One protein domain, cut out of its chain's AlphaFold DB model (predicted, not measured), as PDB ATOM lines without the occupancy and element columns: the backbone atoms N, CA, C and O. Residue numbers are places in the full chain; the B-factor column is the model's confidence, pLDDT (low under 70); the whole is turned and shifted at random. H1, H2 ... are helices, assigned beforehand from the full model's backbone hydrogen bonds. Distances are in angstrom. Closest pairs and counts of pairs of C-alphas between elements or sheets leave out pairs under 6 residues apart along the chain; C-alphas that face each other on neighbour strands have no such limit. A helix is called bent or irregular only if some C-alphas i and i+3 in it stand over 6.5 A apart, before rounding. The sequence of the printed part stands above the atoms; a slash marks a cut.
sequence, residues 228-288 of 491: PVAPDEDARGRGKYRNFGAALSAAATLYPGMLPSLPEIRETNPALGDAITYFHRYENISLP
ATOM      1  N   PRO A 228      -4.004 -68.180   7.588       88.38
ATOM      2  CA  PRO A 228      -5.323 -68.796   7.511       88.38
ATOM      3  C   PRO A 228      -5.257 -70.226   6.970       88.38
ATOM      4  O   PRO A 228      -4.833 -70.448   5.837       88.38
ATOM      5  N   VAL A 229      -5.728 -71.195   7.756       93.69
ATOM      6  CA  VAL A 229      -5.939 -72.564   7.270       93.69
ATOM      7  C   VAL A 229      -7.335 -72.623   6.659       93.69
ATOM      8  O   VAL A 229      -8.331 -72.472   7.368       93.69
ATOM      9  N   ALA A 230      -7.408 -72.802   5.339       93.06
ATOM     10  CA  ALA A 230      -8.676 -72.834   4.619       93.06
ATOM     11  C   ALA A 230      -9.543 -74.040   5.046       93.06
ATOM     12  O   ALA A 230      -9.002 -75.107   5.358       93.06
ATOM     13  N   PRO A 231     -10.882 -73.891   5.075       95.44
ATOM     14  CA  PRO A 231     -11.778 -75.032   5.211       95.44
ATOM     15  C   PRO A 231     -11.671 -75.970   4.001       95.44
ATOM     16  O   PRO A 231     -11.263 -75.571   2.913       95.44
ATOM     17  N   ASP A 232     -12.079 -77.221   4.196       96.12
ATOM     18  CA  ASP A 232     -12.231 -78.189   3.110       96.12
ATOM     19  C   ASP A 232     -13.476 -77.826   2.283       96.12
ATOM     20  O   ASP A 232     -14.606 -78.039   2.730       96.12
ATOM     21  N   GLU A 233     -13.274 -77.225   1.108       93.88
ATOM     22  CA  GLU A 233     -14.370 -76.769   0.244       93.88
ATOM     23  C   GLU A 233     -15.114 -77.909  -0.463       93.88
ATOM     24  O   GLU A 233     -16.277 -77.731  -0.839       93.88
ATOM     25  N   ASP A 234     -14.500 -79.090  -0.571       95.06
ATOM     26  CA  ASP A 234     -15.136 -80.281  -1.140       95.06
ATOM     27  C   ASP A 234     -16.076 -80.954  -0.121       95.06
ATOM     28  O   ASP A 234     -17.038 -81.647  -0.479       95.06
ATOM     29  N   ALA A 235     -15.848 -80.716   1.174       94.31
ATOM     30  CA  ALA A 235     -16.702 -81.205   2.244       94.31
ATOM     31  C   ALA A 235     -17.986 -80.367   2.418       94.31
ATOM     32  O   ALA A 235     -18.025 -79.143   2.293       94.31
ATOM     33  N   ARG A 236     -19.087 -81.033   2.797       93.69
ATOM     34  CA  ARG A 236     -20.373 -80.374   3.099       93.69
ATOM     35  C   ARG A 236     -20.602 -80.210   4.602       93.69
ATOM     36  O   ARG A 236     -20.198 -81.049   5.412       93.69
ATOM     37  N   GLY A 237     -21.320 -79.146   4.969       94.69
ATOM     38  CA  GLY A 237     -21.728 -78.864   6.350       94.69
ATOM     39  C   GLY A 237     -20.540 -78.836   7.315       94.69
ATOM     40  O   GLY A 237     -19.490 -78.282   6.999       94.69
ATOM     41  N   ARG A 238     -20.674 -79.490   8.475       94.94
ATOM     42  CA  ARG A 238     -19.608 -79.576   9.494       94.94
ATOM     43  C   ARG A 238     -18.286 -80.173   8.996       94.94
ATOM     44  O   ARG A 238     -17.254 -79.950   9.620       94.94
ATOM     45  N   GLY A 239     -18.303 -80.936   7.896       96.31
ATOM     46  CA  GLY A 239     -17.101 -81.530   7.307       96.31
ATOM     47  C   GLY A 239     -16.060 -80.487   6.892       96.31
ATOM     48  O   GLY A 239     -14.871 -80.747   7.054       96.31
ATOM     49  N   LYS A 240     -16.506 -79.283   6.493       97.25
ATOM     50  CA  LYS A 240     -15.647 -78.154   6.093       97.25
ATOM     51  C   LYS A 240     -14.579 -77.796   7.124       97.25
ATOM     52  O   LYS A 240     -13.461 -77.436   6.779       97.25
ATOM     53  N   TYR A 241     -14.919 -77.929   8.404       97.75
ATOM     54  CA  TYR A 241     -14.047 -77.594   9.531       97.75
ATOM     55  C   TYR A 241     -13.665 -78.834  10.343       97.75
ATOM     56  O   TYR A 241     -13.450 -78.759  11.551       97.75
ATOM     57  N   ARG A 242     -13.585 -80.011   9.705       96.88
ATOM     58  CA  ARG A 242     -13.121 -81.231  10.382       96.88
ATOM     59  C   ARG A 242     -11.654 -81.130  10.809       96.88
ATOM     60  O   ARG A 242     -11.282 -81.708  11.825       96.88
ATOM     61  N   ASN A 243     -10.839 -80.381  10.069       96.69
ATOM     62  CA  ASN A 243      -9.475 -80.046  10.464       96.69
ATOM     63  C   ASN A 243      -9.492 -79.030  11.623       96.69
ATOM     64  O   ASN A 243     -10.127 -77.979  11.520       96.69
ATOM     65  N   PHE A 244      -8.787 -79.335  12.719       96.81
ATOM     66  CA  PHE A 244      -8.714 -78.455  13.892       96.81
ATOM     67  C   PHE A 244      -8.113 -77.086  13.558       96.81
ATOM     68  O   PHE A 244      -8.639 -76.069  14.001       96.81
ATOM     69  N   GLY A 245      -7.057 -77.047  12.743       97.25
ATOM     70  CA  GLY A 245      -6.414 -75.803  12.336       97.25
ATOM     71  C   GLY A 245      -7.341 -74.905  11.523       97.25
ATOM     72  O   GLY A 245      -7.421 -73.713  11.807       97.25
ATOM     73  N   ALA A 246      -8.124 -75.477  10.602       97.19
ATOM     74  CA  ALA A 246      -9.144 -74.734   9.859       97.19
ATOM     75  C   ALA A 246     -10.232 -74.166  10.787       97.19
ATOM     76  O   ALA A 246     -10.599 -72.997  10.679       97.19
ATOM     77  N   ALA A 247     -10.724 -74.971  11.737       97.88
ATOM     78  CA  ALA A 247     -11.730 -74.532  12.706       97.88
ATOM     79  C   ALA A 247     -11.204 -73.418  13.629       97.88
ATOM     80  O   ALA A 247     -11.870 -72.397  13.803       97.88
ATOM     81  N   LEU A 248     -10.006 -73.597  14.197       97.81
ATOM     82  CA  LEU A 248      -9.369 -72.622  15.082       97.81
ATOM     83  C   LEU A 248      -9.048 -71.324  14.337       97.81
ATOM     84  O   LEU A 248      -9.341 -70.249  14.849       97.81
ATOM     85  N   SER A 249      -8.491 -71.411  13.127       96.62
ATOM     86  CA  SER A 249      -8.151 -70.246  12.307       96.62
ATOM     87  C   SER A 249      -9.395 -69.444  11.908       96.62
ATOM     88  O   SER A 249      -9.420 -68.216  12.050       96.62
ATOM     89  N   ALA A 250     -10.474 -70.128  11.512       96.56
ATOM     90  CA  ALA A 250     -11.752 -69.488  11.218       96.56
ATOM     91  C   ALA A 250     -12.354 -68.818  12.461       96.56
ATOM     92  O   ALA A 250     -12.740 -67.653  12.403       96.56
ATOM     93  N   ALA A 251     -12.378 -69.512  13.603       96.69
ATOM     94  CA  ALA A 251     -12.873 -68.954  14.859       96.69
ATOM     95  C   ALA A 251     -12.038 -67.744  15.321       96.69
ATOM     96  O   ALA A 251     -12.588 -66.723  15.736       96.69
ATOM     97  N   ALA A 252     -10.710 -67.829  15.198       95.75
ATOM     98  CA  ALA A 252      -9.791 -66.759  15.557       95.75
ATOM     99  C   ALA A 252      -9.971 -65.517  14.670       95.75
ATOM    100  O   ALA A 252      -9.886 -64.401  15.185       95.75
ATOM    101  N   THR A 253     -10.239 -65.708  13.379       94.38
ATOM    102  CA  THR A 253     -10.456 -64.627  12.407       94.38
ATOM    103  C   THR A 253     -11.829 -63.975  12.573       94.38
ATOM    104  O   THR A 253     -11.927 -62.751  12.610       94.38
ATOM    105  N   LEU A 254     -12.891 -64.775  12.709       94.94
ATOM    106  CA  LEU A 254     -14.268 -64.273  12.795       94.94
ATOM    107  C   LEU A 254     -14.554 -63.539  14.112       94.94
ATOM    108  O   LEU A 254     -15.382 -62.631  14.140       94.94
ATOM    109  N   TYR A 255     -13.879 -63.917  15.201       94.00
ATOM    110  CA  TYR A 255     -14.211 -63.439  16.545       94.00
ATOM    111  C   TYR A 255     -12.978 -62.917  17.299       94.00
ATOM    112  O   TYR A 255     -12.591 -63.519  18.303       94.00
ATOM    113  N   PRO A 256     -12.345 -61.807  16.866       89.00
ATOM    114  CA  PRO A 256     -11.028 -61.340  17.334       89.00
ATOM    115  C   PRO A 256     -10.906 -61.094  18.847       89.00
ATOM    116  O   PRO A 256      -9.795 -61.084  19.362       89.00
ATOM    117  N   GLY A 257     -12.019 -60.930  19.566       89.69
ATOM    118  CA  GLY A 257     -12.054 -60.906  21.029       89.69
ATOM    119  C   GLY A 257     -12.370 -62.285  21.609       89.69
ATOM    120  O   GLY A 257     -11.542 -63.195  21.600       89.69
ATOM    121  N   MET A 258     -13.588 -62.425  22.123       93.44
ATOM    122  CA  MET A 258     -14.111 -63.647  22.735       93.44
ATOM    123  C   MET A 258     -15.007 -64.409  21.755       93.44
ATOM    124  O   MET A 258     -15.702 -63.790  20.948       93.44
ATOM    125  N   LEU A 259     -15.017 -65.744  21.835       95.31
ATOM    126  CA  LEU A 259     -15.920 -66.547  21.015       95.31
ATOM    127  C   LEU A 259     -17.372 -66.361  21.485       95.31
ATOM    128  O   LEU A 259     -17.630 -66.393  22.693       95.31
ATOM    129  N   PRO A 260     -18.340 -66.251  20.560       94.69
ATOM    130  CA  PRO A 260     -19.753 -66.341  20.902       94.69
ATOM    131  C   PRO A 260     -20.114 -67.724  21.463       94.69
ATOM    132  O   PRO A 260     -19.301 -68.652  21.514       94.69
ATOM    133  N   SER A 261     -21.359 -67.873  21.899       93.94
ATOM    134  CA  SER A 261     -21.921 -69.172  22.265       93.94
ATOM    135  C   SER A 261     -22.091 -70.064  21.030       93.94
ATOM    136  O   SER A 261     -22.236 -69.576  19.912       93.94
ATOM    137  N   LEU A 262     -22.110 -71.389  21.217       94.38
ATOM    138  CA  LEU A 262     -22.325 -72.325  20.104       94.38
ATOM    139  C   LEU A 262     -23.603 -72.039  19.289       94.38
ATOM    140  O   LEU A 262     -23.515 -72.120  18.066       94.38
ATOM    141  N   PRO A 263     -24.758 -71.689  19.896       96.00
ATOM    142  CA  PRO A 263     -25.935 -71.266  19.137       96.00
ATOM    143  C   PRO A 263     -25.675 -70.064  18.220       96.00
ATOM    144  O   PRO A 263     -25.954 -70.154  17.032       96.00
ATOM    145  N   GLU A 264     -25.051 -68.994  18.715       96.12
ATOM    146  CA  GLU A 264     -24.758 -67.794  17.907       96.12
ATOM    147  C   GLU A 264     -23.715 -68.072  16.809       96.12
ATOM    148  O   GLU A 264     -23.799 -67.542  15.697       96.12
ATOM    149  N   ILE A 265     -22.731 -68.940  17.085       96.75
ATOM    150  CA  ILE A 265     -21.799 -69.399  16.047       96.75
ATOM    151  C   ILE A 265     -22.572 -70.174  14.979       96.75
ATOM    152  O   ILE A 265     -22.322 -69.967  13.801       96.75
ATOM    153  N   ARG A 266     -23.534 -71.031  15.345       96.56
ATOM    154  CA  ARG A 266     -24.354 -71.754  14.359       96.56
ATOM    155  C   ARG A 266     -25.274 -70.836  13.559       96.56
ATOM    156  O   ARG A 266     -25.515 -71.130  12.398       96.56
ATOM    157  N   GLU A 267     -25.766 -69.749  14.144       96.12
ATOM    158  CA  GLU A 267     -26.577 -68.754  13.430       96.12
ATOM    159  C   GLU A 267     -25.768 -68.027  12.348       96.12
ATOM    160  O   GLU A 267     -26.275 -67.769  11.260       96.12
ATOM    161  N   THR A 268     -24.498 -67.728  12.628       95.75
ATOM    162  CA  THR A 268     -23.626 -66.967  11.715       95.75
ATOM    163  C   THR A 268     -22.809 -67.852  10.772       95.75
ATOM    164  O   THR A 268     -22.578 -67.494   9.620       95.75
ATOM    165  N   ASN A 269     -22.379 -69.025  11.236       96.69
ATOM    166  CA  ASN A 269     -21.637 -70.029  10.482       96.69
ATOM    167  C   ASN A 269     -22.006 -71.450  10.978       96.69
ATOM    168  O   ASN A 269     -21.295 -72.031  11.810       96.69
ATOM    169  N   PRO A 270     -23.100 -72.045  10.451       97.19
ATOM    170  CA  PRO A 270     -23.584 -73.366  10.865       97.19
ATOM    171  C   PRO A 270     -22.516 -74.462  10.785       97.19
ATOM    172  O   PRO A 270     -22.369 -75.265  11.706       97.19
ATOM    173  N   ALA A 271     -21.725 -74.463   9.706       97.62
ATOM    174  CA  ALA A 271     -20.672 -75.448   9.483       97.62
ATOM    175  C   ALA A 271     -19.600 -75.397  10.580       97.62
ATOM    176  O   ALA A 271     -19.199 -76.446  11.090       97.62
ATOM    177  N   LEU A 272     -19.164 -74.195  10.970       97.75
ATOM    178  CA  LEU A 272     -18.194 -74.012  12.047       97.75
ATOM    179  C   LEU A 272     -18.796 -74.399  13.401       97.75
ATOM    180  O   LEU A 272     -18.199 -75.194  14.125       97.75
ATOM    181  N   GLY A 273     -19.988 -73.896  13.735       97.44
ATOM    182  CA  GLY A 273     -20.635 -74.182  15.020       97.44
ATOM    183  C   GLY A 273     -20.873 -75.681  15.247       97.44
ATOM    184  O   GLY A 273     -20.619 -76.211  16.336       97.44
ATOM    185  N   ASP A 274     -21.278 -76.398  14.200       97.50
ATOM    186  CA  ASP A 274     -21.433 -77.848  14.258       97.50
ATOM    187  C   ASP A 274     -20.088 -78.572  14.335       97.50
ATOM    188  O   ASP A 274     -19.940 -79.484  15.148       97.50
ATOM    189  N   ALA A 275     -19.075 -78.165  13.569       98.00
ATOM    190  CA  ALA A 275     -17.750 -78.774  13.663       98.00
ATOM    191  C   ALA A 275     -17.141 -78.626  15.066       98.00
ATOM    192  O   ALA A 275     -16.622 -79.599  15.618       98.00
ATOM    193  N   ILE A 276     -17.274 -77.449  15.688       97.62
ATOM    194  CA  ILE A 276     -16.841 -77.233  17.074       97.62
ATOM    195  C   ILE A 276     -17.592 -78.177  18.019       97.62
ATOM    196  O   ILE A 276     -16.987 -78.765  18.909       97.62
ATOM    197  N   THR A 277     -18.894 -78.372  17.822       96.38
ATOM    198  CA  THR A 277     -19.698 -79.248  18.689       96.38
ATOM    199  C   THR A 277     -19.307 -80.719  18.558       96.38
ATOM    200  O   THR A 277     -19.144 -81.405  19.564       96.38
ATOM    201  N   TYR A 278     -19.188 -81.211  17.325       96.38
ATOM    202  CA  TYR A 278     -19.094 -82.644  17.045       96.38
ATOM    203  C   TYR A 278     -17.660 -83.168  16.940       96.38
ATOM    204  O   TYR A 278     -17.444 -84.349  17.205       96.38
ATOM    205  N   PHE A 279     -16.692 -82.332  16.551       97.12
ATOM    206  CA  PHE A 279     -15.304 -82.764  16.343       97.12
ATOM    207  C   PHE A 279     -14.342 -82.212  17.388       97.12
ATOM    208  O   PHE A 279     -13.504 -82.960  17.887       97.12
ATOM    209  N   HIS A 280     -14.465 -80.931  17.747       96.81
ATOM    210  CA  HIS A 280     -13.385 -80.255  18.477       96.81
ATOM    211  C   HIS A 280     -13.673 -80.013  19.949       96.81
ATOM    212  O   HIS A 280     -12.735 -80.000  20.730       96.81
ATOM    213  N   ARG A 281     -14.942 -79.896  20.352       95.50
ATOM    214  CA  ARG A 281     -15.398 -79.305  21.624       95.50
ATOM    215  C   ARG A 281     -15.044 -77.820  21.732       95.50
ATOM    216  O   ARG A 281     -13.974 -77.377  21.327       95.50
ATOM    217  N   TYR A 282     -15.944 -77.049  22.339       95.25
ATOM    218  CA  TYR A 282     -15.776 -75.601  22.494       95.25
ATOM    219  C   TYR A 282     -14.493 -75.231  23.251       95.25
ATOM    220  O   TYR A 282     -13.739 -74.380  22.793       95.25
ATOM    221  N   GLU A 283     -14.208 -75.931  24.353       94.44
ATOM    222  CA  GLU A 283     -13.038 -75.682  25.206       94.44
ATOM    223  C   GLU A 283     -11.710 -75.773  24.440       94.44
ATOM    224  O   GLU A 283     -10.825 -74.944  24.635       94.44
ATOM    225  N   ASN A 284     -11.574 -76.738  23.527       95.62
ATOM    226  CA  ASN A 284     -10.337 -76.917  22.766       95.62
ATOM    227  C   ASN A 284     -10.098 -75.782  21.765       95.62
ATOM    228  O   ASN A 284      -8.948 -75.493  21.448       95.62
ATOM    229  N   ILE A 285     -11.167 -75.144  21.279       97.19
ATOM    230  CA  ILE A 285     -11.085 -73.991  20.376       97.19
ATOM    231  C   ILE A 285     -10.880 -72.701  21.172       97.19
ATOM    232  O   ILE A 285     -10.126 -71.837  20.741       97.19
ATOM    233  N   SER A 286     -11.511 -72.563  22.342       96.81
ATOM    234  CA  SER A 286     -11.364 -71.369  23.178       96.81
ATOM    235  C   SER A 286     -10.019 -71.296  23.900       96.81
ATOM    236  O   SER A 286      -9.493 -70.201  24.058       96.81
ATOM    237  N   LEU A 287      -9.453 -72.432  24.333       97.31
ATOM    238  CA  LEU A 287      -8.264 -72.463  25.192       97.31
ATOM    239  C   LEU A 287      -7.059 -71.711  24.592       97.31
ATOM    240  O   LEU A 287      -6.483 -70.902  25.313       97.31
ATOM    241  N   PRO A 288      -6.690 -71.869  23.303       97.12
ATOM    242  CA  PRO A 288      -5.602 -71.085  22.711       97.12
ATOM    243  C   PRO A 288      -5.896 -69.581  22.609       97.12
ATOM    244  O   PRO A 288      -4.975 -68.782  22.467       97.12
TER     245      PRO A 288
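AT A GLANCE: This is residues 228 to 288 of the 491 residues of an uncharacterized protein of Cupriavidus necator (UniProt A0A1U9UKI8). What shape do these atoms make? Two helices of 11 residues each, H2 and H4, face each other across the middle of a small compact body and run opposite ways at a steep tilt. H1 and H3 pack on H4, H3 folding back into it as a helical hairpin, while the short H5 follows H4 and reaches over to H2. How much is printed, and how large is it? The printed part has 61 residues with five named helices, in the order H1, H2, H3, H4, H5, and no named strand; the class is all helix. The whole is compact, with a radius of gyration of the C-alphas of 10.1 A and spans of 29, 22 and 17 A.

HOW THE PARTS SIT: How do the two longest helices stand to each other? H2, residues 244 to 254, touches H4, residues 270 to 280, and the closest C-alphas are those of Ala 247 and Leu 272, 6.5 A apart. Their lines stand at a steep tilt of 43 degrees, and they run opposite ways. What else touches the later of these two? H4 is the hub, touching three helices, H2 among them. It touches H1, residues 237 to 241, with the closest C-alphas, those of Arg 238 and Ala 271, 4.3 A apart. It also touches H3, residues 262 to 268, with Arg 266 and Gly 273 closest at 4.5 A between C-alphas, and the two form a helical hairpin at a shallow tilt of 31 degrees, opposite ways. Where is the last helix, and which parts stay apart? H5, residues 282 to 286, only just touches H2, with 3 pairs of C-alphas within 8 A, the closest being those of Leu 248 and Ile 285, 5.7 A apart. H5 is close to H4 but not clearly touching it, the closest C-alphas being those of Ile 276 and Tyr 282 at 5.8 A. H1 and H3 are apart, as are H1 and H5, and H2 and H3. What do the backbone N and O atoms show? In H2, H3 and H5 every O i to N i+4 pair is within hydrogen-bond range, and in H4 6 of 7 are. In H1 0 of 1 such pairs is within range, beside 2 of 2 O i to N i+3 pairs.

IN THESE COORDINATES: Where do the longest helices run? H2 goes from C-alpha 244 at (-8.714, -78.455, 13.892) to C-alpha 254 at (-14.268, -64.273, 12.795), 15.3 A from first to last C-alpha. H4 measures 14.5 A and is neither bent nor irregular, but only just: C-alphas 277 and 280 are 6.4 A apart. Where are the shorter ones? H1 begins at C-alpha 237, (-21.728, -78.864, 6.350), and measures 8.4 A; it is neither bent nor irregular, but only just, with C-alphas 237 and 240 6.1 A apart. H3 measures 10.0 A. H5 measures 6.2 A and ends at C-alpha 286, (-11.364, -71.369, 23.178).

THE WHOLE: How far does the printed part reach? The two C-alphas farthest apart are those of Asp 234 and Gly 257, at 29.6 A, while the first and last printed C-alphas, of Pro 228 and Pro 288, are 15.4 A apart. Is there a cut or a long link? The printed part has no cut and no long link. The links H1 to H2, H3 to H4 and H4 to H5 are tight, and the link H2 to H3, with 7 residues, is short. How confident is the model? The mean pLDDT of the printed part is 95.7, and no printed residue is under 70.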